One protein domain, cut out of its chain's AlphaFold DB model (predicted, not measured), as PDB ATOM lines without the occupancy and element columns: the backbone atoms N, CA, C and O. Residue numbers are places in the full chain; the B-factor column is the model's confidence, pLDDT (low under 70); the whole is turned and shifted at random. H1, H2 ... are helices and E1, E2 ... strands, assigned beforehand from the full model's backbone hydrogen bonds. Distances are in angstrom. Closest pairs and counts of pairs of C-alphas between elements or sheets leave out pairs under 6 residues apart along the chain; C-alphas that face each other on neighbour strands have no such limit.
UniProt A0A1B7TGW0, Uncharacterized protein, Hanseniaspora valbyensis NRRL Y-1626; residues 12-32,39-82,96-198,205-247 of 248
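AT A GLANCE: This is residues 12 to 32, 39 to 82, 96 to 198 and 205 to 247 of the 248 residues of an uncharacterized protein of Hanseniaspora valbyensis NRRL Y-1626 (UniProt A0A1B7TGW0). A seven-stranded sheet, strongly twisted and curled like part of a barrel, wraps round helix H3; beyond its other face H6 and H9 run side by side with H5, H7 and H8 round them, and residues 213 to 221 stick out. The printed part has 211 residues, with nine named helices and seven named strands in the order H1 H2 E1 E2 H3 E3 H4 E4 E5 H5 H6 H7 E6 H8 H9 E7, class mixed. The mixed sheet runs E1 E2 E7 E6 E3 E5 E4. The whole is compact, radius of gyration of the C-alphas 16.9 A, spanning 53 by 45 by 38 A.

HOW THE PARTS SIT: Start at H1, residues 12 to 16, close but not clearly touching H9, residues 222 to 237; the closest C-alphas, Leu 15 and Leu 236, are 6.8 A apart. H2, residues 23 to 26, only grazes the sheet. E1, residues 45 to 48, and E2, residues 58 to 63, form an antiparallel hairpin, with N 48 and O 60 2.7 A apart. The sheet curls round H3, residues 70 to 79. Next come E3, residues 98 to 105, and H4, residues 111 to 114, which only grazes the sheet. E4, residues 126 to 129, and E5, residues 132 to 138, form an antiparallel hairpin (N 134 to O 127, 2.8 A); E5 is parallel to E3 (N 135 to O 101, 2.8 A). H5, residues 139 to 144, touches residues 157 to 161 of the hub H6, residues 154 to 167, about perpendicular at 77 degrees; closest C-alphas Ile 142 and Phe 161, 6.3 A. H7, residues 172 to 178, only just touches H6, with 3 pairs of C-alphas within 8 A, only at the corner. E6, residues 186 to 194, bends by 59 degrees at residue 189 and is parallel to E3 (N 192 to O 102, 2.8 A). H8, residues 205 to 212, touches H9; closest C-alphas Pro 205 and Met 227, 6.6 A. With residues 226 to 233 H9 touches H6 at a shallow tilt of 23 degrees, the same way; closest C-alphas Ile 159 and Met 226, 7.3 A. E7, residues 240 to 246, is parallel to E6 (N 242 to O 191, 2.8 A) and E2 (N 61 to O 243, 2.8 A). Every O i to N i+4 pair is within hydrogen-bond range in H1, H3 and H5 to H9; H2 and H4 are too short for one.

IN THESE COORDINATES: Find C-alpha 12 at (275.126, 526.637, 403.764), where H1 begins. H3 is 14.2 A long, E3 21.6 A, E5 19.2 A, H6 18.8 A and E6 22.1 A. From C-alpha 222 at (288.308, 519.758, 375.995), H9 runs 22.7 A. E7, 20.0 A, ends at C-alpha 246, (299.705, 507.055, 380.823).

THE WHOLE: The C-alphas farthest apart, Gly 120 and Pro 216, are 55.5 A apart. The printed part has three cuts: across the first the C-alphas of residues 32 and 39 are 16.6 A apart, across the second those of residues 82 and 96 are 14.4 A apart, and across the third those of residues 198 and 205 are 14.5 A apart. The link H4 to E4 is long. Mean pLDDT of the printed part is 75.0; 62 residues are under 70, among them 12 to 19, 116 to 124 and 213 to 220.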
ATOM      1  N   LEU A  12     273.925 526.298 403.010       40.59
ATOM      2  CA  LEU A  12     275.126 526.637 403.764       40.59
ATOM      3  C   LEU A  12     275.588 525.448 404.628       40.59
ATOM      4  O   LEU A  12     276.787 525.259 404.827       40.59
ATOM      5  N   ASN A  13     274.651 524.614 405.091       41.75
ATOM      6  CA  ASN A  13     274.948 523.387 405.826       41.75
ATOM      7  C   ASN A  13     275.614 522.319 404.944       41.75
ATOM      8  O   ASN A  13     276.434 521.566 405.458       41.75
ATOM      9  N   ASN A  14     275.333 522.299 403.637       44.75
ATOM     10  CA  ASN A  14     275.971 521.390 402.680       44.75
ATOM     11  C   ASN A  14     277.395 521.859 402.339       44.75
ATOM     12  O   ASN A  14     278.272 521.037 402.123       44.75
ATOM     13  N   LEU A  15     277.668 523.170 402.346       43.81
ATOM     14  CA  LEU A  15     278.995 523.729 402.031       43.81
ATOM     15  C   LEU A  15     279.964 523.781 403.227       43.81
ATOM     16  O   LEU A  15     281.176 523.673 403.050       43.81
ATOM     17  N   ILE A  16     279.458 523.973 404.452       40.47
ATOM     18  CA  ILE A  16     280.288 524.153 405.662       40.47
ATOM     19  C   ILE A  16     280.808 522.819 406.232       40.47
ATOM     20  O   ILE A  16     281.717 522.811 407.061       40.47
ATOM     21  N   GLN A  17     280.296 521.676 405.776       51.03
ATOM     22  CA  GLN A  17     280.628 520.371 406.361       51.03
ATOM     23  C   GLN A  17     281.923 519.740 405.848       51.03
ATOM     24  O   GLN A  17     282.363 518.736 406.415       51.03
ATOM     25  N   PHE A  18     282.577 520.317 404.834       56.47
ATOM     26  CA  PHE A  18     283.730 519.658 404.240       56.47
ATOM     27  C   PHE A  18     285.084 520.190 404.742       56.47
ATOM     28  O   PHE A  18     285.529 521.276 404.371       56.47
ATOM     29  N   LYS A  19     285.794 519.385 405.554       65.00
ATOM     30  CA  LYS A  19     287.247 519.524 405.749       65.00
ATOM     31  C   LYS A  19     287.903 519.544 404.367       65.00
ATOM     32  O   LYS A  19     287.763 518.585 403.615       65.00
ATOM     33  N   LYS A  20     288.605 520.630 404.036       73.00
ATOM     34  CA  LYS A  20     289.388 520.694 402.799       73.00
ATOM     35  C   LYS A  20     290.641 519.852 402.962       73.00
ATOM     36  O   LYS A  20     291.399 520.078 403.904       73.00
ATOM     37  N   TYR A  21     290.846 518.914 402.051       74.25
ATOM     38  CA  TYR A  21     292.042 518.100 401.991       74.25
ATOM     39  C   TYR A  21     292.997 518.598 400.914       74.25
ATOM     40  O   TYR A  21     292.608 519.037 399.833       74.25
ATOM     41  N   SER A  22     294.276 518.484 401.230       75.69
ATOM     42  CA  SER A  22     295.409 518.813 400.381       75.69
ATOM     43  C   SER A  22     296.393 517.652 400.368       75.69
ATOM     44  O   SER A  22     296.369 516.808 401.259       75.69
ATOM     45  N   VAL A  23     297.323 517.640 399.415       72.62
ATOM     46  CA  VAL A  23     298.419 516.659 399.321       72.62
ATOM     47  C   VAL A  23     299.148 516.446 400.654       72.62
ATOM     48  O   VAL A  23     299.528 515.322 400.985       72.62
ATOM     49  N   PHE A  24     299.264 517.493 401.474       73.12
ATOM     50  CA  PHE A  24     299.929 517.433 402.773       73.12
ATOM     51  C   PHE A  24     299.181 516.580 403.800       73.12
ATOM     52  O   PHE A  24     299.832 515.918 404.607       73.12
ATOM     53  N   ASP A  25     297.847 516.558 403.751       69.94
ATOM     54  CA  ASP A  25     297.012 515.758 404.654       69.94
ATOM     55  C   ASP A  25     297.189 514.253 404.400       69.94
ATOM     56  O   ASP A  25     297.062 513.440 405.310       69.94
ATOM     57  N   PHE A  26     297.573 513.871 403.180       70.12
ATOM     58  CA  PHE A  26     297.857 512.479 402.801       70.12
ATOM     59  C   PHE A  26     299.344 512.123 402.914       70.12
ATOM     60  O   PHE A  26     299.764 511.037 402.509       70.12
ATOM     61  N   GLY A  27     300.170 513.047 403.418       66.94
ATOM     62  CA  GLY A  27     301.622 512.887 403.432       66.94
ATOM     63  C   GLY A  27     302.229 512.743 402.032       66.94
ATOM     64  O   GLY A  27     303.305 512.161 401.899       66.94
ATOM     65  N   LEU A  28     301.549 513.246 400.994       68.25
ATOM     66  CA  LEU A  28     302.061 513.305 399.629       68.25
ATOM     67  C   LEU A  28     302.953 514.549 399.513       68.25
ATOM     68  O   LEU A  28     302.522 515.665 399.802       68.25
ATOM     69  N   LYS A  29     304.222 514.358 399.142       60.16
ATOM     70  CA  LYS A  29     305.200 515.443 398.976       60.16
ATOM     71  C   LYS A  29     306.036 515.209 397.720       60.16
ATOM     72  O   LYS A  29     306.514 514.099 397.510       60.16
ATOM     73  N   GLN A  30     306.232 516.267 396.933       49.34
ATOM     74  CA  GLN A  30     307.309 516.383 395.951       49.34
ATOM     75  C   GLN A  30     308.556 516.789 396.725       49.34
ATOM     76  O   GLN A  30     308.481 517.654 397.599       49.34
ATOM     77  N   SER A  31     309.697 516.187 396.419       49.31
ATOM     78  CA  SER A  31     310.974 516.782 396.798       49.31
ATOM     79  C   SER A  31     311.448 517.695 395.679       49.31
ATOM     80  O   SER A  31     311.461 517.276 394.519       49.31
ATOM     81  N   ASP A  32     311.892 518.891 396.044       42.28
ATOM     82  CA  ASP A  32     312.636 519.763 395.146       42.28
ATOM     83  C   ASP A  32     313.888 519.042 394.621       42.28
ATOM     84  O   ASP A  32     314.630 518.412 395.374       42.28
ATOM     85  N   ASP A  39     309.192 505.552 400.127       39.69
ATOM     86  CA  ASP A  39     309.792 504.340 400.722       39.69
ATOM     87  C   ASP A  39     309.628 503.032 399.904       39.69
ATOM     88  O   ASP A  39     310.012 501.964 400.371       39.69
ATOM     89  N   LYS A  40     309.132 503.084 398.661       46.12
ATOM     90  CA  LYS A  40     309.360 502.078 397.617       46.12
ATOM     91  C   LYS A  40     309.500 502.759 396.253       46.12
ATOM     92  O   LYS A  40     308.599 503.470 395.820       46.12
ATOM     93  N   ILE A  41     310.622 502.487 395.580       52.34
ATOM     94  CA  ILE A  41     310.813 502.703 394.141       52.34
ATOM     95  C   ILE A  41     309.910 501.685 393.443       52.34
ATOM     96  O   ILE A  41     310.349 500.561 393.201       52.34
ATOM     97  N   ASP A  42     308.651 502.011 393.181       68.25
ATOM     98  CA  ASP A  42     307.959 501.267 392.137       68.25
ATOM     99  C   ASP A  42     308.208 501.987 390.812       68.25
ATOM    100  O   ASP A  42     307.672 503.075 390.610       68.25
ATOM    101  N   PRO A  43     309.088 501.471 389.931       73.38
ATOM    102  CA  PRO A  43     309.380 502.131 388.663       73.38
ATOM    103  C   PRO A  43     308.191 502.088 387.691       73.38
ATOM    104  O   PRO A  43     308.290 502.644 386.601       73.38
ATOM    105  N   SER A  44     307.098 501.403 388.037       80.44
ATOM    106  CA  SER A  44     305.907 501.280 387.199       80.44
ATOM    107  C   SER A  44     305.035 502.537 387.164       80.44
ATOM    108  O   SER A  44     304.262 502.686 386.215       80.44
ATOM    109  N   PHE A  45     305.157 503.445 388.140       84.19
ATOM    110  CA  PHE A  45     304.402 504.697 388.159       84.19
ATOM    111  C   PHE A  45     305.151 505.847 388.838       84.19
ATOM    112  O   PHE A  45     306.019 505.658 389.689       84.19
ATOM    113  N   LYS A  46     304.768 507.076 388.488       84.81
ATOM    114  CA  LYS A  46     305.212 508.313 389.136       84.81
ATOM    115  C   LYS A  46     304.022 509.062 389.709       84.81
ATOM    116  O   LYS A  46     302.916 508.986 389.185       84.81
ATOM    117  N   VAL A  47     304.260 509.819 390.773       83.31
ATOM    118  CA  VAL A  47     303.274 510.737 391.348       83.31
ATOM    119  C   VAL A  47     303.768 512.155 391.110       83.31
ATOM    120  O   VAL A  47     304.787 512.564 391.664       83.31
ATOM    121  N   SER A  48     303.049 512.886 390.273       83.56
ATOM    122  CA  SER A  48     303.255 514.302 390.018       83.56
ATOM    123  C   SER A  48     302.303 515.103 390.899       83.56
ATOM    124  O   SER A  48     301.100 514.836 390.952       83.56
ATOM    125  N   ILE A  49     302.847 516.068 391.636       79.44
ATOM    126  CA  ILE A  49     302.053 517.031 392.397       79.44
ATOM    127  C   ILE A  49     302.396 518.441 391.914       79.44
ATOM    128  O   ILE A  49     303.503 518.670 391.425       79.44
ATOM    129  N   PRO A  50     301.466 519.396 392.010       71.88
ATOM    130  CA  PRO A  50     301.720 520.747 391.549       71.88
ATOM    131  C   PRO A  50     302.736 521.473 392.430       71.88
ATOM    132  O   PRO A  50     302.672 521.432 393.658       71.88
ATOM    133  N   SER A  51     303.603 522.246 391.777       66.25
ATOM    134  CA  SER A  51     304.579 523.131 392.424       66.25
ATOM    135  C   SER A  51     303.951 524.388 393.041       66.25
ATOM    136  O   SER A  51     304.555 525.044 393.888       66.25
ATOM    137  N   SER A  52     302.726 524.740 392.637       68.88
ATOM    138  CA  SER A  52     301.973 525.868 393.189       68.88
ATOM    139  C   SER A  52     301.079 525.428 394.346       68.88
ATOM    140  O   SER A  52     300.211 524.572 394.178       68.88
ATOM    141  N   ILE A  53     301.212 526.097 395.498       64.62
ATOM    142  CA  ILE A  53     300.373 525.879 396.693       64.62
ATOM    143  C   ILE A  53     298.873 525.996 396.373       64.62
ATOM    144  O   ILE A  53     298.065 525.265 396.944       64.62
ATOM    145  N   ASN A  54     298.495 526.855 395.420       68.44
ATOM    146  CA  ASN A  54     297.096 527.056 395.025       68.44
ATOM    147  C   ASN A  54     296.492 525.874 394.258       68.44
ATOM    148  O   ASN A  54     295.294 525.888 393.999       68.44
ATOM    149  N   LEU A  55     297.291 524.868 393.903       74.25
ATOM    150  CA  LEU A  55     296.841 523.619 393.293       74.25
ATOM    151  C   LEU A  55     297.107 522.418 394.199       74.25
ATOM    152  O   LEU A  55     296.941 521.289 393.761       74.25
ATOM    153  N   GLY A  56     297.467 522.628 395.472       76.81
ATOM    154  CA  GLY A  56     297.825 521.567 396.423       76.81
ATOM    155  C   GLY A  56     296.713 520.562 396.758       76.81
ATOM    156  O   GLY A  56     296.856 519.804 397.709       76.81
ATOM    157  N   TYR A  57     295.608 520.564 396.019       81.88
ATOM    158  CA  TYR A  57     294.525 519.588 396.056       81.88
ATOM    159  C   TYR A  57     294.499 518.671 394.821       81.88
ATOM    160  O   TYR A  57     293.675 517.766 394.770       81.88
ATOM    161  N   PHE A  58     295.386 518.876 393.845       85.94
ATOM    162  CA  PHE A  58     295.564 517.990 392.698       85.94
ATOM    163  C   PHE A  58     296.752 517.053 392.895       85.94
ATOM    164  O   PHE A  58     297.815 517.450 393.372       85.94
ATOM    165  N   VAL A  59     296.574 515.810 392.464       88.38
ATOM    166  CA  VAL A  59     297.626 514.804 392.324       88.38
ATOM    167  C   VAL A  59     297.416 514.114 390.991       88.38
ATOM    168  O   VAL A  59     296.296 513.725 390.662       88.38
ATOM    169  N   HIS A  60     298.489 513.923 390.241       90.00
ATOM    170  CA  HIS A  60     298.460 513.137 389.020       90.00
ATOM    171  C   HIS A  60     299.374 511.921 389.163       90.00
ATOM    172  O   HIS A  60     300.530 512.049 389.560       90.00
ATOM    173  N   VAL A  61     298.864 510.731 388.865       89.69
ATOM    174  CA  VAL A  61     299.642 509.493 388.811       89.69
ATOM    175  C   VAL A  61     299.884 509.142 387.351       89.69
ATOM    176  O   VAL A  61     298.941 508.966 386.582       89.69
ATOM    177  N   ILE A  62     301.152 509.012 386.990       88.25
ATOM    178  CA  ILE A  62     301.606 508.703 385.638       88.25
ATOM    179  C   ILE A  62     302.036 507.242 385.619       88.25
ATOM    180  O   ILE A  62     302.961 506.864 386.337       88.25
ATOM    181  N   LEU A  63     301.376 506.420 384.811       87.50
ATOM    182  CA  LEU A  63     301.718 505.011 384.633       87.50
ATOM    183  C   LEU A  63     302.761 504.871 383.518       87.50
ATOM    184  O   LEU A  63     302.520 505.284 382.384       87.50
ATOM    185  N   GLU A  64     303.912 504.276 383.834       81.25
ATOM    186  CA  GLU A  64     305.062 504.174 382.921       81.25
ATOM    187  C   GLU A  64     304.963 502.973 381.966       81.25
ATOM    188  O   GLU A  64     305.530 503.001 380.880       81.25
ATOM    189  N   ASN A  65     304.251 501.906 382.349       72.00
ATOM    190  CA  ASN A  65     304.206 500.644 381.591       72.00
ATOM    191  C   ASN A  65     302.780 500.111 381.348       72.00
ATOM    192  O   ASN A  65     302.577 498.904 381.212       72.00
ATOM    193  N   GLY A  66     301.772 500.985 381.292       72.44
ATOM    194  CA  GLY A  66     300.379 500.570 381.107       72.44
ATOM    195  C   GLY A  66     299.692 500.183 382.423       72.44
ATOM    196  O   GLY A  66     299.818 500.898 383.412       72.44
ATOM    197  N   PHE A  67     298.908 499.097 382.427       70.50
ATOM    198  CA  PHE A  67     298.149 498.670 383.609       70.50
ATOM    199  C   PHE A  67     299.082 498.213 384.736       70.50
ATOM    200  O   PHE A  67     299.834 497.250 384.579       70.50
ATOM    201  N   ASP A  68     298.982 498.873 385.884       73.44
ATOM    202  CA  ASP A  68     299.767 498.570 387.072       73.44
ATOM    203  C   ASP A  68     298.864 498.518 388.312       73.44
ATOM    204  O   ASP A  68     298.069 499.404 388.556       73.44
ATOM    205  N   VAL A  69     298.963 497.484 389.140       80.69
ATOM    206  CA  VAL A  69     298.146 497.392 390.367       80.69
ATOM    207  C   VAL A  69     298.854 498.057 391.556       80.69
ATOM    208  O   VAL A  69     298.244 498.311 392.599       80.69
ATOM    209  N   ALA A  70     300.152 498.351 391.438       84.44
ATOM    210  CA  ALA A  70     300.938 498.905 392.527       84.44
ATOM    211  C   ALA A  70     300.478 500.310 392.926       84.44
ATOM    212  O   ALA A  70     300.316 500.558 394.125       84.44
ATOM    213  N   TYR A  71     300.166 501.187 391.962       87.38
ATOM    214  CA  TYR A  71     299.622 502.512 392.283       87.38
ATOM    215  C   TYR A  71     298.282 502.419 393.026       87.38
ATOM    216  O   TYR A  71     298.042 503.190 393.950       87.38
ATOM    217  N   GLN A  72     297.424 501.445 392.697       90.75
ATOM    218  CA  GLN A  72     296.132 501.268 393.369       90.75
ATOM    219  C   GLN A  72     296.327 500.910 394.843       90.75
ATOM    220  O   GLN A  72     295.706 501.504 395.723       90.75
ATOM    221  N   ARG A  73     297.244 499.974 395.133       88.25
ATOM    222  CA  ARG A  73     297.612 499.615 396.514       88.25
ATOM    223  C   ARG A  73     298.232 500.794 397.253       88.25
ATOM    224  O   ARG A  73     297.895 501.018 398.410       88.25
ATOM    225  N   PHE A  74     299.107 501.540 396.583       86.75
ATOM    226  CA  PHE A  74     299.711 502.754 397.123       86.75
ATOM    227  C   PHE A  74     298.647 503.789 397.505       86.75
ATOM    228  O   PHE A  74     298.665 504.298 398.623       86.75
ATOM    229  N   LEU A  75     297.689 504.067 396.619       89.81
ATOM    230  CA  LEU A  75     296.617 505.023 396.879       89.81
ATOM    231  C   LEU A  75     295.701 504.552 398.013       89.81
ATOM    232  O   LEU A  75     295.401 505.341 398.903       89.81
ATOM    233  N   ILE A  76     295.306 503.274 398.039       90.19
ATOM    234  CA  ILE A  76     294.500 502.717 399.139       90.19
ATOM    235  C   ILE A  76     295.230 502.877 400.481       90.19
ATOM    236  O   ILE A  76     294.634 503.341 401.457       90.19
ATOM    237  N   ASP A  77     296.522 502.548 400.541       86.31
ATOM    238  CA  ASP A  77     297.333 502.716 401.750       86.31
ATOM    239  C   ASP A  77     297.408 504.187 402.189       86.31
ATOM    240  O   ASP A  77     297.141 504.498 403.347       86.31
ATOM    241  N   LYS A  78     297.686 505.126 401.278       85.19
ATOM    242  CA  LYS A  78     297.773 506.555 401.630       85.19
ATOM    243  C   LYS A  78     296.440 507.138 402.085       85.19
ATOM    244  O   LYS A  78     296.381 507.824 403.105       85.19
ATOM    245  N   LEU A  79     295.363 506.834 401.367       87.12
ATOM    246  CA  LEU A  79     294.027 507.361 401.644       87.12
ATOM    247  C   LEU A  79     293.394 506.737 402.904       87.12
ATOM    248  O   LEU A  79     292.531 507.343 403.536       87.12
ATOM    249  N   SER A  80     293.838 505.551 403.327       85.38
ATOM    250  CA  SER A  80     293.369 504.911 404.568       85.38
ATOM    251  C   SER A  80     294.073 505.406 405.842       85.38
ATOM    252  O   SER A  80     293.668 505.043 406.948       85.38
ATOM    253  N   HIS A  81     295.094 506.267 405.720       76.62
ATOM    254  CA  HIS A  81     295.989 506.654 406.821       76.62
ATOM    255  C   HIS A  81     296.064 508.162 407.133       76.62
ATOM    256  O   HIS A  81     296.877 508.577 407.957       76.62
ATOM    257  N   ILE A  82     295.180 508.967 406.541       65.44
ATOM    258  CA  ILE A  82     295.187 510.448 406.550       65.44
ATOM    259  C   ILE A  82     295.291 511.093 407.949       65.44
ATOM    260  O   ILE A  82     295.884 512.155 408.082       65.44
ATOM    261  N   ASN A  96     282.221 511.923 413.975       52.66
ATOM    262  CA  ASN A  96     282.753 510.582 413.720       52.66
ATOM    263  C   ASN A  96     282.464 510.194 412.256       52.66
ATOM    264  O   ASN A  96     281.854 509.158 411.999       52.66
ATOM    265  N   SER A  97     282.792 511.067 411.303       66.00
ATOM    266  CA  SER A  97     282.526 510.824 409.900       66.00
ATOM    267  C   SER A  97     283.588 509.882 409.355       66.00
ATOM    268  O   SER A  97     284.794 510.112 409.479       66.00
ATOM    269  N   LYS A  98     283.127 508.785 408.759       77.44
ATOM    270  CA  LYS A  98     283.980 507.896 407.975       77.44
ATOM    271  C   LYS A  98     284.448 508.657 406.742       77.44
ATOM    272  O   LYS A  98     283.745 509.519 406.219       77.44
ATOM    273  N   LYS A  99     285.630 508.342 406.237       84.19
ATOM    274  CA  LYS A  99     286.131 508.962 405.009       84.19
ATOM    275  C   LYS A  99     285.557 508.233 403.816       84.19
ATOM    276  O   LYS A  99     285.464 507.012 403.826       84.19
ATOM    277  N   LEU A 100     285.213 508.976 402.779       86.19
ATOM    278  CA  LEU A 100     284.787 508.438 401.498       86.19
ATOM    279  C   LEU A 100     285.812 508.797 400.428       86.19
ATOM    280  O   LEU A 100     286.318 509.919 400.385       86.19
ATOM    281  N   VAL A 101     286.114 507.837 399.568       90.25
ATOM    282  CA  VAL A 101     286.893 508.007 398.347       90.25
ATOM    283  C   VAL A 101     286.023 507.539 397.194       90.25
ATOM    284  O   VAL A 101     285.617 506.378 397.172       90.25
ATOM    285  N   LEU A 102     285.735 508.423 396.241       91.06
ATOM    286  CA  LEU A 102     285.054 508.041 395.002       91.06
ATOM    287  C   LEU A 102     286.087 507.673 393.944       91.06
ATOM    288  O   LEU A 102     287.073 508.383 393.775       91.06
ATOM    289  N   ILE A 103     285.861 506.580 393.226       93.69
ATOM    290  CA  ILE A 103     286.737 506.103 392.156       93.69
ATOM    291  C   ILE A 103     285.923 506.006 390.873       93.69
ATOM    292  O   ILE A 103     285.121 505.088 390.717       93.69
ATOM    293  N   PHE A 104     286.152 506.928 389.947       92.62
ATOM    294  CA  PHE A 104     285.648 506.854 388.582       92.62
ATOM    295  C   PHE A 104     286.547 505.930 387.764       92.62
ATOM    296  O   PHE A 104     287.636 506.313 387.342       92.62
ATOM    297  N   ASP A 105     286.086 504.695 387.586       91.44
ATOM    298  CA  ASP A 105     286.829 503.601 386.966       91.44
ATOM    299  C   ASP A 105     286.442 503.456 385.485       91.44
ATOM    300  O   ASP A 105     285.603 502.629 385.103       91.44
ATOM    301  N   LEU A 106     287.038 504.319 384.663       90.12
ATOM    302  CA  LEU A 106     286.828 504.464 383.222       90.12
ATOM    303  C   LEU A 106     287.360 503.271 382.411       90.12
ATOM    304  O   LEU A 106     286.810 502.950 381.363       90.12
ATOM    305  N   ASN A 107     288.409 502.599 382.893       86.56
ATOM    306  CA  ASN A 107     289.072 501.474 382.216       86.56
ATOM    307  C   ASN A 107     288.870 500.117 382.921       86.56
ATOM    308  O   ASN A 107     289.484 499.124 382.534       86.56
ATOM    309  N   THR A 108     288.005 500.046 383.937       86.00
ATOM    310  CA  THR A 108     287.725 498.850 384.760       86.00
ATOM    311  C   THR A 108     288.897 498.332 385.606       86.00
ATOM    312  O   THR A 108     288.811 497.244 386.183       86.00
ATOM    313  N   ALA A 109     289.974 499.113 385.719       87.69
ATOM    314  CA  ALA A 109     291.209 498.744 386.389       87.69
ATOM    315  C   ALA A 109     291.042 498.489 387.892       87.69
ATOM    316  O   ALA A 109     291.781 497.691 388.471       87.69
ATOM    317  N   TRP A 110     290.083 499.155 388.534       89.50
ATOM    318  CA  TRP A 110     289.912 499.113 389.990       89.50
ATOM    319  C   TRP A 110     289.056 497.953 390.491       89.50
ATOM    320  O   TRP A 110     288.923 497.772 391.704       89.50
ATOM    321  N   ARG A 111     288.465 497.160 389.588       86.81
ATOM    322  CA  ARG A 111     287.536 496.083 389.953       86.81
ATOM    323  C   ARG A 111     288.129 495.144 391.004       86.81
ATOM    324  O   ARG A 111     287.509 494.944 392.048       86.81
ATOM    325  N   ASP A 112     289.318 494.611 390.757       84.44
ATOM    326  CA  ASP A 112     289.915 493.582 391.616       84.44
ATOM    327  C   ASP A 112     290.451 494.164 392.933       84.44
ATOM    328  O   ASP A 112     290.388 493.518 393.975       84.44
ATOM    329  N   SER A 113     290.923 495.414 392.917       85.94
ATOM    330  CA  SER A 113     291.438 496.097 394.114       85.94
ATOM    331  C   SER A 113     290.345 496.523 395.096       85.94
ATOM    332  O   SER A 113     290.625 496.660 396.294       85.94
ATOM    333  N   ILE A 114     289.120 496.732 394.597       85.25
ATOM    334  CA  ILE A 114     287.957 497.166 395.382       85.25
ATOM    335  C   ILE A 114     287.024 496.004 395.733       85.25
ATOM    336  O   ILE A 114     286.387 496.047 396.776       85.25
ATOM    337  N   THR A 115     286.946 494.942 394.933       75.69
ATOM    338  CA  THR A 115     286.043 493.825 395.253       75.69
ATOM    339  C   THR A 115     286.491 493.122 396.538       75.69
ATOM    340  O   THR A 115     287.573 492.542 396.601       75.69
ATOM    341  N   ASN A 116     285.646 493.158 397.570       61.31
ATOM    342  CA  ASN A 116     285.865 492.420 398.807       61.31
ATOM    343  C   ASN A 116     284.989 491.158 398.803       61.31
ATOM    344  O   ASN A 116     283.784 491.222 399.023       61.31
ATOM    345  N   GLU A 117     285.585 489.993 398.545       55.78
ATOM    346  CA  GLU A 117     284.857 488.711 398.509       55.78
ATOM    347  C   GLU A 117     284.400 488.223 399.899       55.78
ATOM    348  O   GLU A 117     283.688 487.225 400.010       55.78
ATOM    349  N   LYS A 118     284.811 488.900 400.981       50.28
ATOM    350  CA  LYS A 118     284.681 488.393 402.355       50.28
ATOM    351  C   LYS A 118     283.261 488.389 402.933       50.28
ATOM    352  O   LYS A 118     283.023 487.606 403.846       50.28
ATOM    353  N   ASP A 119     282.324 489.171 402.395       44.09
ATOM    354  CA  ASP A 119     281.000 489.359 403.018       44.09
ATOM    355  C   ASP A 119     279.867 488.532 402.387       44.09
ATOM    356  O   ASP A 119     278.694 488.741 402.693       44.09
ATOM    357  N   GLY A 120     280.172 487.584 401.491       39.78
ATOM    358  CA  GLY A 120     279.172 486.692 400.872       39.78
ATOM    359  C   GLY A 120     278.165 487.386 399.937       39.78
ATOM    360  O   GLY A 120     277.464 486.722 399.176       39.78
ATOM    361  N   ILE A 121     278.139 488.719 399.940       44.25
ATOM    362  CA  ILE A 121     277.479 489.587 398.975       44.25
ATOM    363  C   ILE A 121     278.599 490.152 398.103       44.25
ATOM    364  O   ILE A 121     279.389 490.973 398.564       44.25
ATOM    365  N   MET A 122     278.696 489.703 396.847       45.75
ATOM    366  CA  MET A 122     279.622 490.294 395.878       45.75
ATOM    367  C   MET A 122     279.184 491.726 395.564       45.75
ATOM    368  O   MET A 122     278.443 491.971 394.613       45.75
ATOM    369  N   ASN A 123     279.619 492.682 396.374       54.62
ATOM    370  CA  ASN A 123     279.397 494.086 396.099       54.62
ATOM    371  C   ASN A 123     280.657 494.656 395.439       54.62
ATOM    372  O   ASN A 123     281.570 495.152 396.092       54.62
ATOM    373  N   TYR A 124     280.709 494.566 394.107       63.28
ATOM    374  CA  TYR A 124     281.836 494.989 393.256       63.28
ATOM    375  C   TYR A 124     282.107 496.505 393.245       63.28
ATOM    376  O   TYR A 124     282.863 497.002 392.402       63.28
ATOM    377  N   ARG A 125     281.421 497.253 394.115       76.50
ATOM    378  CA  ARG A 125     281.461 498.711 394.178       76.50
ATOM    379  C   ARG A 125     282.098 499.242 395.451       76.50
ATOM    380  O   ARG A 125     282.428 500.420 395.447       76.50
ATOM    381  N   PHE A 126     282.306 498.443 396.500       81.56
ATOM    382  CA  PHE A 126     282.870 498.983 397.738       81.56
ATOM    383  C   PHE A 126     284.015 498.177 398.330       81.56
ATOM    384  O   PHE A 126     284.024 496.948 398.303       81.56
ATOM    385  N   LYS A 127     284.926 498.914 398.965       84.69
ATOM    386  CA  LYS A 127     285.936 498.403 399.886       84.69
ATOM    387  C   LYS A 127     286.007 499.302 401.105       84.69
ATOM    388  O   LYS A 127     286.016 500.519 400.968       84.69
ATOM    389  N   GLN A 128     286.128 498.708 402.282       84.31
ATOM    390  CA  GLN A 128     286.476 499.440 403.492       84.31
ATOM    391  C   GLN A 128     287.894 499.060 403.922       84.31
ATOM    392  O   GLN A 128     288.218 497.877 404.007       84.31
ATOM    393  N   GLU A 129     288.721 500.065 404.199       84.12
ATOM    394  CA  GLU A 129     290.051 499.921 404.794       84.12
ATOM    395  C   GLU A 129     290.162 500.935 405.941       84.12
ATOM    396  O   GLU A 129     290.112 502.146 405.714       84.12
ATOM    397  N   ASN A 130     290.289 500.451 407.181       83.06
ATOM    398  CA  ASN A 130     290.167 501.274 408.393       83.06
ATOM    399  C   ASN A 130     288.843 502.081 408.405       83.06
ATOM    400  O   ASN A 130     287.762 501.519 408.197       83.06
ATOM    401  N   ASP A 131     288.934 503.396 408.620       83.00
ATOM    402  CA  ASP A 131     287.810 504.342 408.603       83.00
ATOM    403  C   ASP A 131     287.573 504.960 407.213       83.00
ATOM    404  O   ASP A 131     286.803 505.911 407.084       83.00
ATOM    405  N   THR A 132     288.236 504.441 406.171       86.38
ATOM    406  CA  THR A 132     288.095 504.915 404.791       86.38
ATOM    407  C   THR A 132     287.299 503.919 403.953       86.38
ATOM    408  O   THR A 132     287.629 502.738 403.841       86.38
ATOM    409  N   PHE A 133     286.244 504.427 403.331       87.06
ATOM    410  CA  PHE A 133     285.372 503.731 402.407       87.06
ATOM    411  C   PHE A 133     285.718 504.132 400.974       87.06
ATOM    412  O   PHE A 133     285.728 505.312 400.636       87.06
ATOM    413  N   PHE A 134     286.001 503.155 400.127       89.94
ATOM    414  CA  PHE A 134     286.295 503.334 398.713       89.94
ATOM    415  C   PHE A 134     285.085 502.878 397.912       89.94
ATOM    416  O   PHE A 134     284.736 501.698 397.941       89.94
ATOM    417  N   LEU A 135     284.461 503.809 397.199       89.56
ATOM    418  CA  LEU A 135     283.309 503.572 396.345       89.56
ATOM    419  C   LEU A 135     283.728 503.680 394.881       89.56
ATOM    420  O   LEU A 135     284.115 504.742 394.399       89.56
ATOM    421  N   ARG A 136     283.621 502.568 394.163       90.75
ATOM    422  CA  ARG A 136     283.909 502.454 392.738       90.75
ATOM    423  C   ARG A 136     282.655 502.722 391.913       90.75
ATOM    424  O   ARG A 136     281.629 502.070 392.103       90.75
ATOM    425  N   ILE A 137     282.798 503.617 390.941       88.62
ATOM    426  CA  ILE A 137     281.812 503.994 389.928       88.62
ATOM    427  C   ILE A 137     282.380 503.565 388.562       88.62
ATOM    428  O   ILE A 137     283.213 504.264 387.984       88.62
ATOM    429  N   PRO A 138     281.995 502.377 388.064       88.06
ATOM    430  CA  PRO A 138     282.381 501.889 386.745       88.06
ATOM    431  C   PRO A 138     281.906 502.813 385.623       88.06
ATOM    432  O   PRO A 138     280.780 503.305 385.660       88.06
ATOM    433  N   TYR A 139     282.691 502.916 384.551       86.38
ATOM    434  CA  TYR A 139     282.300 503.653 383.345       86.38
ATOM    435  C   TYR A 139     280.920 503.279 382.789       86.38
ATOM    436  O   TYR A 139     280.157 504.135 382.353       86.38
ATOM    437  N   LEU A 140     280.583 501.988 382.815       82.88
ATOM    438  CA  LEU A 140     279.297 501.511 382.306       82.88
ATOM    439  C   LEU A 140     278.116 502.108 383.076       82.88
ATOM    440  O   LEU A 140     277.092 502.395 382.467       82.88
ATOM    441  N   ASP A 141     278.260 502.336 384.381       83.19
ATOM    442  CA  ASP A 141     277.212 502.973 385.179       83.19
ATOM    443  C   ASP A 141     277.055 504.451 384.793       83.19
ATOM    444  O   ASP A 141     275.934 504.940 384.701       83.19
ATOM    445  N   ILE A 142     278.165 505.128 384.477       82.75
ATOM    446  CA  ILE A 142     278.181 506.517 383.990       82.75
ATOM    447  C   ILE A 142     277.403 506.627 382.677       82.75
ATOM    448  O   ILE A 142     276.549 507.500 382.555       82.75
ATOM    449  N   ILE A 143     277.656 505.731 381.715       80.06
ATOM    450  CA  ILE A 143     276.953 505.732 380.422       80.06
ATOM    451  C   ILE A 143     275.472 505.383 380.592       80.06
ATOM    452  O   ILE A 143     274.618 506.047 380.015       80.06
ATOM    453  N   ASN A 144     275.154 504.348 381.376       76.44
ATOM    454  CA  ASN A 144     273.781 503.852 381.516       76.44
ATOM    455  C   ASN A 144     272.827 504.875 382.153       76.44
ATOM    456  O   ASN A 144     271.616 504.750 381.999       76.44
ATOM    457  N   GLN A 145     273.354 505.868 382.869       72.94
ATOM    458  CA  GLN A 145     272.571 506.950 383.472       72.94
ATOM    459  C   GLN A 145     272.315 508.139 382.531       72.94
ATOM    460  O   GLN A 145     271.677 509.117 382.935       72.94
ATOM    461  N   GLN A 146     272.808 508.077 381.293       69.88
ATOM    462  CA  GLN A 146     272.631 509.121 380.290       69.88
ATOM    463  C   GLN A 146     271.527 508.704 379.312       69.88
ATOM    464  O   GLN A 146     271.667 507.725 378.583       69.88
ATOM    465  N   GLU A 147     270.413 509.442 379.312       59.69
ATOM    466  CA  GLU A 147     269.193 509.063 378.582       59.69
ATOM    467  C   GLU A 147     269.339 509.167 377.049       59.69
ATOM    468  O   GLU A 147     268.619 508.483 376.327       59.69
ATOM    469  N   GLU A 148     270.308 509.938 376.534       58.09
ATOM    470  CA  GLU A 148     270.523 510.129 375.090       58.09
ATOM    471  C   GLU A 148     271.991 510.437 374.730       58.09
ATOM    472  O   GLU A 148     272.312 511.539 374.283       58.09
ATOM    473  N   ILE A 149     272.917 509.481 374.882       54.75
ATOM    474  CA  ILE A 149     274.285 509.666 374.363       54.75
ATOM    475  C   ILE A 149     274.649 508.598 373.337       54.75
ATOM    476  O   ILE A 149     274.599 507.393 373.585       54.75
ATOM    477  N   LEU A 150     275.067 509.059 372.155       54.28
ATOM    478  CA  LEU A 150     275.831 508.246 371.220       54.28
ATOM    479  C   LEU A 150     277.123 507.828 371.936       54.28
ATOM    480  O   LEU A 150     277.958 508.682 372.214       54.28
ATOM    481  N   LEU A 151     277.296 506.524 372.182       53.50
ATOM    482  CA  LEU A 151     278.459 505.851 372.803       53.50
ATOM    483  C   LEU A 151     279.860 506.342 372.358       53.50
ATOM    484  O   LEU A 151     280.861 505.940 372.942       53.50
ATOM    485  N   ALA A 152     279.948 507.161 371.310       57.88
ATOM    486  CA  ALA A 152     281.178 507.680 370.734       57.88
ATOM    487  C   ALA A 152     281.822 508.844 371.514       57.88
ATOM    488  O   ALA A 152     282.982 509.137 371.245       57.88
ATOM    489  N   ASP A 153     281.129 509.496 372.459       77.06
ATOM    490  CA  ASP A 153     281.681 510.653 373.188       77.06
ATOM    491  C   ASP A 153     281.814 510.405 374.701       77.06
ATOM    492  O   ASP A 153     280.997 510.829 375.528       77.06
ATOM    493  N   VAL A 154     282.868 509.662 375.056       78.56
ATOM    494  CA  VAL A 154     283.214 509.269 376.435       78.56
ATOM    495  C   VAL A 154     283.365 510.489 377.340       78.56
ATOM    496  O   VAL A 154     282.868 510.494 378.466       78.56
ATOM    497  N   GLN A 155     284.030 511.529 376.839       81.38
ATOM    498  CA  GLN A 155     284.337 512.720 377.612       81.38
ATOM    499  C   GLN A 155     283.086 513.531 377.928       81.38
ATOM    500  O   GLN A 155     282.865 513.860 379.092       81.38
ATOM    501  N   ASN A 156     282.242 513.803 376.930       80.56
ATOM    502  CA  ASN A 156     280.997 514.525 377.177       80.56
ATOM    503  C   ASN A 156     280.056 513.724 378.079       80.56
ATOM    504  O   ASN A 156     279.466 514.302 378.983       80.56
ATOM    505  N   SER A 157     279.998 512.395 377.932       83.44
ATOM    506  CA  SER A 157     279.231 511.535 378.850       83.44
ATOM    507  C   SER A 157     279.694 511.675 380.297       83.44
ATOM    508  O   SER A 157     278.878 511.770 381.212       83.44
ATOM    509  N   PHE A 158     281.010 511.693 380.506       85.69
ATOM    510  CA  PHE A 158     281.598 511.836 381.829       85.69
ATOM    511  C   PHE A 158     281.325 513.220 382.424       85.69
ATOM    512  O   PHE A 158     280.867 513.316 383.559       85.69
ATOM    513  N   ILE A 159     281.525 514.289 381.648       82.81
ATOM    514  CA  ILE A 159     281.241 515.662 382.082       82.81
ATOM    515  C   ILE A 159     279.750 515.828 382.400       82.81
ATOM    516  O   ILE A 159     279.422 516.324 383.473       82.81
ATOM    517  N   SER A 160     278.844 515.371 381.529       81.94
ATOM    518  CA  SER A 160     277.395 515.447 381.757       81.94
ATOM    519  C   SER A 160     276.961 514.654 382.986       81.94
ATOM    520  O   SER A 160     276.141 515.133 383.767       81.94
ATOM    521  N   PHE A 161     277.536 513.469 383.207       84.94
ATOM    522  CA  PHE A 161     277.306 512.704 384.429       84.94
ATOM    523  C   PHE A 161     277.740 513.479 385.669       84.94
ATOM    524  O   PHE A 161     276.992 513.528 386.646       84.94
ATOM    525  N   LEU A 162     278.928 514.083 385.639       81.69
ATOM    526  CA  LEU A 162     279.421 514.814 386.792       81.69
ATOM    527  C   LEU A 162     278.619 516.103 387.035       81.69
ATOM    528  O   LEU A 162     278.321 516.417 388.182       81.69
ATOM    529  N   GLN A 163     278.217 516.818 385.981       78.75
ATOM    530  CA  GLN A 163     277.349 517.996 386.081       78.75
ATOM    531  C   GLN A 163     276.015 517.644 386.744       78.75
ATOM    532  O   GLN A 163     275.701 518.199 387.797       78.75
ATOM    533  N   LYS A 164     275.312 516.651 386.185       80.31
ATOM    534  CA  LYS A 164     274.013 516.185 386.676       80.31
ATOM    535  C   LYS A 164     274.079 515.732 388.133       80.31
ATOM    536  O   LYS A 164     273.253 516.132 388.930       80.31
ATOM    537  N   ASN A 165     275.050 514.891 388.494       77.25
ATOM    538  CA  ASN A 165     275.060 514.263 389.821       77.25
ATOM    539  C   ASN A 165     275.760 515.097 390.904       77.25
ATOM    540  O   ASN A 165     275.549 514.839 392.088       77.25
ATOM    541  N   PHE A 166     276.626 516.048 390.533       74.00
ATOM    542  CA  PHE A 166     277.492 516.723 391.505       74.00
ATOM    543  C   PHE A 166     277.489 518.245 391.462       74.00
ATOM    544  O   PHE A 166     277.853 518.840 392.470       74.00
ATOM    545  N   LEU A 167     277.117 518.895 390.358       68.25
ATOM    546  CA  LEU A 167     277.047 520.363 390.312       68.25
ATOM    547  C   LEU A 167     275.611 520.880 390.420       68.25
ATOM    548  O   LEU A 167     275.389 521.948 390.998       68.25
ATOM    549  N   ASP A 168     274.631 520.100 389.965       68.62
ATOM    550  CA  ASP A 168     273.221 520.418 390.144       68.62
ATOM    551  C   ASP A 168     272.782 520.071 391.582       68.62
ATOM    552  O   ASP A 168     272.677 518.919 391.997       68.62
ATOM    553  N   SER A 169     272.569 521.116 392.391       54.84
ATOM    554  CA  SER A 169     272.404 521.057 393.861       54.84
ATOM    555  C   SER A 169     271.314 520.122 394.415       54.84
ATOM    556  O   SER A 169     271.325 519.848 395.612       54.84
ATOM    557  N   GLN A 170     270.380 519.645 393.587       58.72
ATOM    558  CA  GLN A 170     269.310 518.737 394.016       58.72
ATOM    559  C   GLN A 170     269.707 517.256 393.941       58.72
ATOM    560  O   GLN A 170     269.042 516.427 394.558       58.72
ATOM    561  N   ASP A 171     270.800 516.924 393.248       63.00
ATOM    562  CA  ASP A 171     271.072 515.546 392.834       63.00
ATOM    563  C   ASP A 171     272.214 514.861 393.591       63.00
ATOM    564  O   ASP A 171     272.286 513.635 393.586       63.00
ATOM    565  N   ILE A 172     273.039 515.599 394.341       67.88
ATOM    566  CA  ILE A 172     274.115 515.011 395.164       67.88
ATOM    567  C   ILE A 172     273.544 514.072 396.231       67.88
ATOM    568  O   ILE A 172     273.998 512.935 396.380       67.88
ATOM    569  N   ASP A 173     272.542 514.537 396.983       69.31
ATOM    570  CA  ASP A 173     271.914 513.724 398.025       69.31
ATOM    571  C   ASP A 173     271.176 512.532 397.405       69.31
ATOM    572  O   ASP A 173     271.238 511.432 397.949       69.31
ATOM    573  N   ASN A 174     270.539 512.707 396.241       70.50
ATOM    574  CA  ASN A 174     269.903 511.609 395.507       70.50
ATOM    575  C   ASN A 174     270.931 510.557 395.080       70.50
ATOM    576  O   ASN A 174     270.736 509.377 395.362       70.50
ATOM    577  N   PHE A 175     272.055 510.978 394.497       73.56
ATOM    578  CA  PHE A 175     273.143 510.100 394.083       73.56
ATOM    579  C   PHE A 175     273.674 509.258 395.251       73.56
ATOM    580  O   PHE A 175     273.803 508.036 395.144       73.56
ATOM    581  N   PHE A 176     273.942 509.876 396.404       73.19
ATOM    582  CA  PHE A 176     274.412 509.137 397.579       73.19
ATOM    583  C   PHE A 176     273.320 508.267 398.216       73.19
ATOM    584  O   PHE A 176     273.611 507.143 398.636       73.19
ATOM    585  N   ASN A 177     272.064 508.722 398.224       73.50
ATOM    586  CA  ASN A 177     270.927 507.939 398.705       73.50
ATOM    587  C   ASN A 177     270.685 506.689 397.846       73.50
ATOM    588  O   ASN A 177     270.459 505.614 398.400       73.50
ATOM    589  N   GLU A 178     270.795 506.783 396.517       73.75
ATOM    590  CA  GLU A 178     270.722 505.629 395.605       73.75
ATOM    591  C   GLU A 178     271.808 504.587 395.903       73.75
ATOM    592  O   GLU A 178     271.608 503.382 395.721       73.75
ATOM    593  N   LEU A 179     272.951 505.040 396.418       69.25
ATOM    594  CA  LEU A 179     274.069 504.194 396.828       69.25
ATOM    595  C   LEU A 179     273.967 503.732 398.292       69.25
ATOM    596  O   LEU A 179     274.843 503.001 398.754       69.25
ATOM    597  N   ASN A 180     272.891 504.094 399.004       70.00
ATOM    598  CA  ASN A 180     272.693 503.876 400.442       70.00
ATOM    599  C   ASN A 180     273.846 504.424 401.307       70.00
ATOM    600  O   ASN A 180     274.212 503.833 402.324       70.00
ATOM    601  N   ILE A 181     274.432 505.550 400.898       69.94
ATOM    602  CA  ILE A 181     275.502 506.248 401.614       69.94
ATOM    603  C   ILE A 181     274.909 507.507 402.242       69.94
ATOM    604  O   ILE A 181     274.379 508.363 401.543       69.94
ATOM    605  N   SER A 182     275.013 507.650 403.565       67.56
ATOM    606  CA  SER A 182     274.563 508.875 404.227       67.56
ATOM    607  C   SER A 182     275.626 509.968 404.124       67.56
ATOM    608  O   SER A 182     276.699 509.845 404.715       67.56
ATOM    609  N   THR A 183     275.316 511.080 403.461       64.12
ATOM    610  CA  THR A 183     276.199 512.262 403.377       64.12
ATOM    611  C   THR A 183     276.533 512.872 404.745       64.12
ATOM    612  O   THR A 183     277.509 513.600 404.874       64.12
ATOM    613  N   THR A 184     275.781 512.517 405.793       68.31
ATOM    614  CA  THR A 184     276.056 512.920 407.184       68.31
ATOM    615  C   THR A 184     276.997 511.971 407.936       68.31
ATOM    616  O   THR A 184     277.601 512.363 408.933       68.31
ATOM    617  N   GLU A 185     277.134 510.724 407.474       70.94
ATOM    618  CA  GLU A 185     278.044 509.719 408.047       70.94
ATOM    619  C   GLU A 185     279.418 509.752 407.367       70.94
ATOM    620  O   GLU A 185     280.424 509.401 407.988       70.94
ATOM    621  N   TYR A 186     279.475 510.184 406.106       74.25
ATOM    622  CA  TYR A 186     280.684 510.141 405.296       74.25
ATOM    623  C   TYR A 186     281.178 511.529 404.909       74.25
ATOM    624  O   TYR A 186     280.413 512.401 404.517       74.25
ATOM    625  N   HIS A 187     282.494 511.710 404.951       78.75
ATOM    626  CA  HIS A 187     283.167 512.911 404.482       78.75
ATOM    627  C   HIS A 187     283.981 512.597 403.221       78.75
ATOM    628  O   HIS A 187     284.847 511.717 403.244       78.75
ATOM    629  N   LEU A 188     283.697 513.285 402.107       82.69
ATOM    630  CA  LEU A 188     284.388 513.050 400.838       82.69
ATOM    631  C   LEU A 188     285.836 513.543 400.921       82.69
ATOM    632  O   LEU A 188     286.115 514.740 400.926       82.69
ATOM    633  N   SER A 189     286.763 512.591 400.988       85.44
ATOM    634  CA  SER A 189     288.186 512.851 401.199       85.44
ATOM    635  C   SER A 189     288.997 512.946 399.924       85.44
ATOM    636  O   SER A 189     289.857 513.820 399.806       85.44
ATOM    637  N   ALA A 190     288.690 512.097 398.951       89.56
ATOM    638  CA  ALA A 190     289.335 512.124 397.656       89.56
ATOM    639  C   ALA A 190     288.390 511.654 396.552       89.56
ATOM    640  O   ALA A 190     287.476 510.857 396.777       89.56
ATOM    641  N   VAL A 191     288.670 512.120 395.343       91.94
ATOM    642  CA  VAL A 191     288.140 511.578 394.101       91.94
ATOM    643  C   VAL A 191     289.302 511.085 393.264       91.94
ATOM    644  O   VAL A 191     290.303 511.776 393.108       91.94
ATOM    645  N   ILE A 192     289.155 509.881 392.731       94.12
ATOM    646  CA  ILE A 192     290.086 509.225 391.828       94.12
ATOM    647  C   ILE A 192     289.423 509.143 390.453       94.12
ATOM    648  O   ILE A 192     288.297 508.660 390.350       94.12
ATOM    649  N   ILE A 193     290.112 509.584 389.400       93.94
ATOM    650  CA  ILE A 193     289.665 509.446 388.006       93.94
ATOM    651  C   ILE A 193     290.697 508.632 387.237       93.94
ATOM    652  O   ILE A 193     291.815 509.096 387.006       93.94
ATOM    653  N   ASP A 194     290.311 507.426 386.834       92.56
ATOM    654  CA  ASP A 194     291.178 506.460 386.169       92.56
ATOM    655  C   ASP A 194     290.493 505.924 384.913       92.56
ATOM    656  O   ASP A 194     289.515 505.201 385.019       92.56
ATOM    657  N   ASN A 195     290.898 506.245 383.689       89.69
ATOM    658  CA  ASN A 195     292.132 506.885 383.252       89.69
ATOM    659  C   ASN A 195     291.813 508.103 382.373       89.69
ATOM    660  O   ASN A 195     290.976 508.003 381.476       89.69
ATOM    661  N   LEU A 196     292.495 509.232 382.587       90.00
ATOM    662  CA  LEU A 196     292.307 510.469 381.821       90.00
ATOM    663  C   LEU A 196     292.502 510.290 380.310       90.00
ATOM    664  O   LEU A 196     291.818 510.952 379.529       90.00
ATOM    665  N   SER A 197     293.340 509.347 379.877       86.88
ATOM    666  CA  SER A 197     293.516 509.052 378.453       86.88
ATOM    667  C   SER A 197     292.239 508.507 377.797       86.88
ATOM    668  O   SER A 197     292.049 508.695 376.600       86.88
ATOM    669  N   MET A 198     291.310 507.902 378.556       86.38
ATOM    670  CA  MET A 198     289.972 507.543 378.046       86.38
ATOM    671  C   MET A 198     289.117 508.776 377.737       86.38
ATOM    672  O   MET A 198     288.212 508.711 376.911       86.38
ATOM    673  N   PRO A 205     297.049 517.566 384.687       83.00
ATOM    674  CA  PRO A 205     296.088 518.587 385.125       83.00
ATOM    675  C   PRO A 205     296.703 519.920 385.573       83.00
ATOM    676  O   PRO A 205     296.241 521.001 385.208       83.00
ATOM    677  N   GLN A 206     297.793 519.859 386.333       77.81
ATOM    678  CA  GLN A 206     298.543 521.028 386.784       77.81
ATOM    679  C   GLN A 206     299.179 521.818 385.635       77.81
ATOM    680  O   GLN A 206     299.226 523.045 385.699       77.81
ATOM    681  N   ASN A 207     299.645 521.147 384.583       82.00
ATOM    682  CA  ASN A 207     300.226 521.798 383.416       82.00
ATOM    683  C   ASN A 207     299.129 522.447 382.576       82.00
ATOM    684  O   ASN A 207     299.278 523.614 382.212       82.00
ATOM    685  N   ILE A 208     298.005 521.752 382.352       81.94
ATOM    686  CA  ILE A 208     296.820 522.316 381.683       81.94
ATOM    687  C   ILE A 208     296.392 523.606 382.395       81.94
ATOM    688  O   ILE A 208     296.183 524.645 381.763       81.94
ATOM    689  N   GLU A 209     296.357 523.575 383.727       79.00
ATOM    690  CA  GLU A 209     295.971 524.732 384.519       79.00
ATOM    691  C   GLU A 209     296.954 525.904 384.421       79.00
ATOM    692  O   GLU A 209     296.560 527.060 384.240       79.00
ATOM    693  N   LEU A 210     298.256 525.627 384.486       76.50
ATOM    694  CA  LEU A 210     299.283 526.650 384.292       76.50
ATOM    695  C   LEU A 210     299.262 527.226 382.868       76.50
ATOM    696  O   LEU A 210     299.582 528.403 382.676       76.50
ATOM    697  N   MET A 211     298.888 526.423 381.867       75.81
ATOM    698  CA  MET A 211     298.724 526.873 380.484       75.81
ATOM    699  C   MET A 211     297.478 527.744 380.298       75.81
ATOM    700  O   MET A 211     297.542 528.691 379.509       75.81
ATOM    701  N   LYS A 212     296.386 527.500 381.039       73.56
ATOM    702  CA  LYS A 212     295.173 528.335 381.011       73.56
ATOM    703  C   LYS A 212     295.483 529.799 381.321       73.56
ATOM    704  O   LYS A 212     295.046 530.688 380.599       73.56
ATOM    705  N   LEU A 213     296.344 530.052 382.310       63.56
ATOM    706  CA  LEU A 213     296.803 531.403 382.676       63.56
ATOM    707  C   LEU A 213     297.550 532.142 381.545       63.56
ATOM    708  O   LEU A 213     297.795 533.343 381.653       63.56
ATOM    709  N   ARG A 214     297.954 531.437 380.481       65.12
ATOM    710  CA  ARG A 214     298.775 531.965 379.382       65.12
ATOM    711  C   ARG A 214     298.044 532.030 378.035       65.12
ATOM    712  O   ARG A 214     298.638 532.532 377.080       65.12
ATOM    713  N   ARG A 215     296.800 531.542 377.918       60.25
ATOM    714  CA  ARG A 215     296.034 531.522 376.655       60.25
ATOM    715  C   ARG A 215     294.812 532.459 376.723       60.25
ATOM    716  O   ARG A 215     294.151 532.498 377.750       60.25
ATOM    717  N   PRO A 216     294.489 533.212 375.653       54.50
ATOM    718  CA  PRO A 216     293.260 534.006 375.590       54.50
ATOM    719  C   PRO A 216     292.006 533.108 375.513       54.50
ATOM    720  O   PRO A 216     291.996 532.135 374.760       54.50
ATOM    721  N   ASP A 217     290.964 533.487 376.261       53.94
ATOM    722  CA  ASP A 217     289.730 532.775 376.687       53.94
ATOM    723  C   ASP A 217     288.821 532.080 375.635       53.94
ATOM    724  O   ASP A 217     287.671 531.765 375.926       53.94
ATOM    725  N   ASN A 218     289.273 531.789 374.414       49.16
ATOM    726  CA  ASN A 218     288.381 531.328 373.334       49.16
ATOM    727  C   ASN A 218     288.613 529.899 372.819       49.16
ATOM    728  O   ASN A 218     288.035 529.524 371.796       49.16
ATOM    729  N   SER A 219     289.421 529.073 373.483       51.88
ATOM    730  CA  SER A 219     289.570 527.676 373.064       51.88
ATOM    731  C   SER A 219     288.515 526.789 373.725       51.88
ATOM    732  O   SER A 219     288.534 526.609 374.940       51.88
ATOM    733  N   LYS A 220     287.647 526.169 372.909       58.34
ATOM    734  CA  LYS A 220     286.861 524.964 373.251       58.34
ATOM    735  C   LYS A 220     287.790 523.752 373.419       58.34
ATOM    736  O   LYS A 220     287.632 522.740 372.746       58.34
ATOM    737  N   ASP A 221     288.839 523.929 374.205       74.00
ATOM    738  CA  ASP A 221     289.819 522.897 374.468       74.00
ATOM    739  C   ASP A 221     289.224 521.991 375.540       74.00
ATOM    740  O   ASP A 221     288.951 522.421 376.663       74.00
ATOM    741  N   ASN A 222     288.945 520.757 375.154       71.06
ATOM    742  CA  ASN A 222     288.308 519.758 375.995       71.06
ATOM    743  C   ASN A 222     289.080 519.526 377.307       71.06
ATOM    744  O   ASN A 222     288.475 519.270 378.349       71.06
ATOM    745  N   GLU A 223     290.407 519.679 377.278       79.19
ATOM    746  CA  GLU A 223     291.260 519.612 378.467       79.19
ATOM    747  C   GLU A 223     290.961 520.759 379.448       79.19
ATOM    748  O   GLU A 223     290.865 520.533 380.654       79.19
ATOM    749  N   LEU A 224     290.723 521.980 378.950       79.56
ATOM    750  CA  LEU A 224     290.388 523.138 379.788       79.56
ATOM    751  C   LEU A 224     289.007 523.004 380.432       79.56
ATOM    752  O   LEU A 224     288.856 523.334 381.607       79.56
ATOM    753  N   VAL A 225     288.018 522.495 379.690       79.00
ATOM    754  CA  VAL A 225     286.663 522.263 380.223       79.00
ATOM    755  C   VAL A 225     286.706 521.251 381.366       79.00
ATOM    756  O   VAL A 225     286.111 521.483 382.417       79.00
ATOM    757  N   MET A 226     287.448 520.154 381.193       81.44
ATOM    758  CA  MET A 226     287.636 519.176 382.261       81.44
ATOM    759  C   MET A 226     288.354 519.792 383.464       81.44
ATOM    760  O   MET A 226     287.957 519.555 384.602       81.44
ATOM    761  N   MET A 227     289.394 520.596 383.238       82.69
ATOM    762  CA  MET A 227     290.113 521.229 384.341       82.69
ATOM    763  C   MET A 227     289.248 522.184 385.148       82.69
ATOM    764  O   MET A 227     289.320 522.158 386.375       82.69
ATOM    765  N   ASP A 228     288.416 522.989 384.492       80.12
ATOM    766  CA  ASP A 228     287.460 523.850 385.187       80.12
ATOM    767  C   ASP A 228     286.482 523.030 386.018       80.12
ATOM    768  O   ASP A 228     286.299 523.313 387.201       80.12
ATOM    769  N   PHE A 229     285.977 521.934 385.451       79.81
ATOM    770  CA  PHE A 229     285.114 521.017 386.178       79.81
ATOM    771  C   PHE A 229     285.791 520.455 387.440       79.81
ATOM    772  O   PHE A 229     285.213 520.469 388.526       79.81
ATOM    773  N   LEU A 230     287.034 519.974 387.332       82.75
ATOM    774  CA  LEU A 230     287.763 519.405 388.470       82.75
ATOM    775  C   LEU A 230     288.037 520.438 389.570       82.75
ATOM    776  O   LEU A 230     288.035 520.090 390.755       82.75
ATOM    777  N   LYS A 231     288.246 521.707 389.202       81.25
ATOM    778  CA  LYS A 231     288.357 522.785 390.189       81.25
ATOM    779  C   LYS A 231     287.046 523.062 390.886       81.25
ATOM    780  O   LYS A 231     287.044 523.171 392.109       81.25
ATOM    781  N   ASP A 232     285.959 523.182 390.132       78.50
ATOM    782  CA  ASP A 232     284.635 523.435 390.694       78.50
ATOM    783  C   ASP A 232     284.250 522.310 391.660       78.50
ATOM    784  O   ASP A 232     283.801 522.572 392.777       78.50
ATOM    785  N   PHE A 233     284.567 521.063 391.299       77.38
ATOM    786  CA  PHE A 233     284.396 519.900 392.160       77.38
ATOM    787  C   PHE A 233     285.191 520.020 393.474       77.38
ATOM    788  O   PHE A 233     284.637 519.829 394.557       77.38
ATOM    789  N   TYR A 234     286.475 520.398 393.422       81.69
ATOM    790  CA  TYR A 234     287.251 520.667 394.640       81.69
ATOM    791  C   TYR A 234     286.679 521.834 395.454       81.69
ATOM    792  O   TYR A 234     286.620 521.766 396.682       81.69
ATOM    793  N   HIS A 235     286.266 522.922 394.805       77.19
ATOM    794  CA  HIS A 235     285.707 524.078 395.496       77.19
ATOM    795  C   HIS A 235     284.407 523.740 396.230       77.19
ATOM    796  O   HIS A 235     284.191 524.275 397.321       77.19
ATOM    797  N   LEU A 236     283.608 522.832 395.666       74.44
ATOM    798  CA  LEU A 236     282.353 522.360 396.234       74.44
ATOM    799  C   LEU A 236     282.560 521.361 397.384       74.44
ATOM    800  O   LEU A 236     281.982 521.540 398.452       74.44
ATOM    801  N   PHE A 237     283.406 520.342 397.198       75.31
ATOM    802  CA  PHE A 237     283.534 519.229 398.154       75.31
ATOM    803  C   PHE A 237     284.782 519.274 399.039       75.31
ATOM    804  O   PHE A 237     284.896 518.502 399.987       75.31
ATOM    805  N   GLY A 238     285.756 520.129 398.732       77.12
ATOM    806  CA  GLY A 238     287.022 520.201 399.460       77.12
ATOM    807  C   GLY A 238     287.874 518.929 399.382       77.12
ATOM    808  O   GLY A 238     288.755 518.749 400.216       77.12
ATOM    809  N   CYS A 239     287.629 518.028 398.433       84.62
ATOM    810  CA  CYS A 239     288.298 516.729 398.359       84.62
ATOM    811  C   CYS A 239     289.577 516.757 397.516       84.62
ATOM    812  O   CYS A 239     289.660 517.470 396.519       84.62
ATOM    813  N   LEU A 240     290.551 515.906 397.835       87.88
ATOM    814  CA  LEU A 240     291.716 515.726 396.971       87.88
ATOM    815  C   LEU A 240     291.291 515.164 395.607       87.88
ATOM    816  O   LEU A 240     290.598 514.152 395.549       87.88
ATOM    817  N   VAL A 241     291.733 515.779 394.517       91.00
ATOM    818  CA  VAL A 241     291.503 515.288 393.159       91.00
ATOM    819  C   VAL A 241     292.741 514.541 392.685       91.00
ATOM    820  O   VAL A 241     293.797 515.128 392.457       91.00
ATOM    821  N   ILE A 242     292.605 513.230 392.539       92.69
ATOM    822  CA  ILE A 242     293.642 512.328 392.052       92.69
ATOM    823  C   ILE A 242     293.248 511.872 390.654       92.69
ATOM    824  O   ILE A 242     292.174 511.313 390.445       92.69
ATOM    825  N   THR A 243     294.126 512.069 389.687       93.31
ATOM    826  CA  THR A 243     293.913 511.600 388.319       93.31
ATOM    827  C   THR A 243     294.999 510.618 387.925       93.31
ATOM    828  O   THR A 243     296.119 510.697 388.424       93.31
ATOM    829  N   ILE A 244     294.670 509.680 387.042       93.06
ATOM    830  CA  ILE A 244     295.605 508.676 386.535       93.06
ATOM    831  C   ILE A 244     295.679 508.784 385.016       93.06
ATOM    832  O   ILE A 244     294.645 508.872 384.355       93.06
ATOM    833  N   GLY A 245     296.893 508.794 384.473       90.38
ATOM    834  CA  GLY A 245     297.176 508.866 383.041       90.38
ATOM    835  C   GLY A 245     298.347 507.969 382.649       90.38
ATOM    836  O   GLY A 245     299.080 507.476 383.507       90.38
ATOM    837  N   PHE A 246     298.518 507.729 381.351       85.62
ATOM    838  CA  PHE A 246     299.705 507.055 380.823       85.62
ATOM    839  C   PHE A 246     300.760 508.076 380.406       85.62
ATOM    840  O   PHE A 246     300.419 509.141 379.897       85.62
ATOM    841  N   ASN A 247     302.035 507.725 380.574       73.25
ATOM    842  CA  ASN A 247     303.116 508.429 379.893       73.25
ATOM    843  C   ASN A 247     303.050 508.075 378.392       73.25
ATOM    844  O   ASN A 247     303.088 506.888 378.059       73.25
TER     845      ASN A 247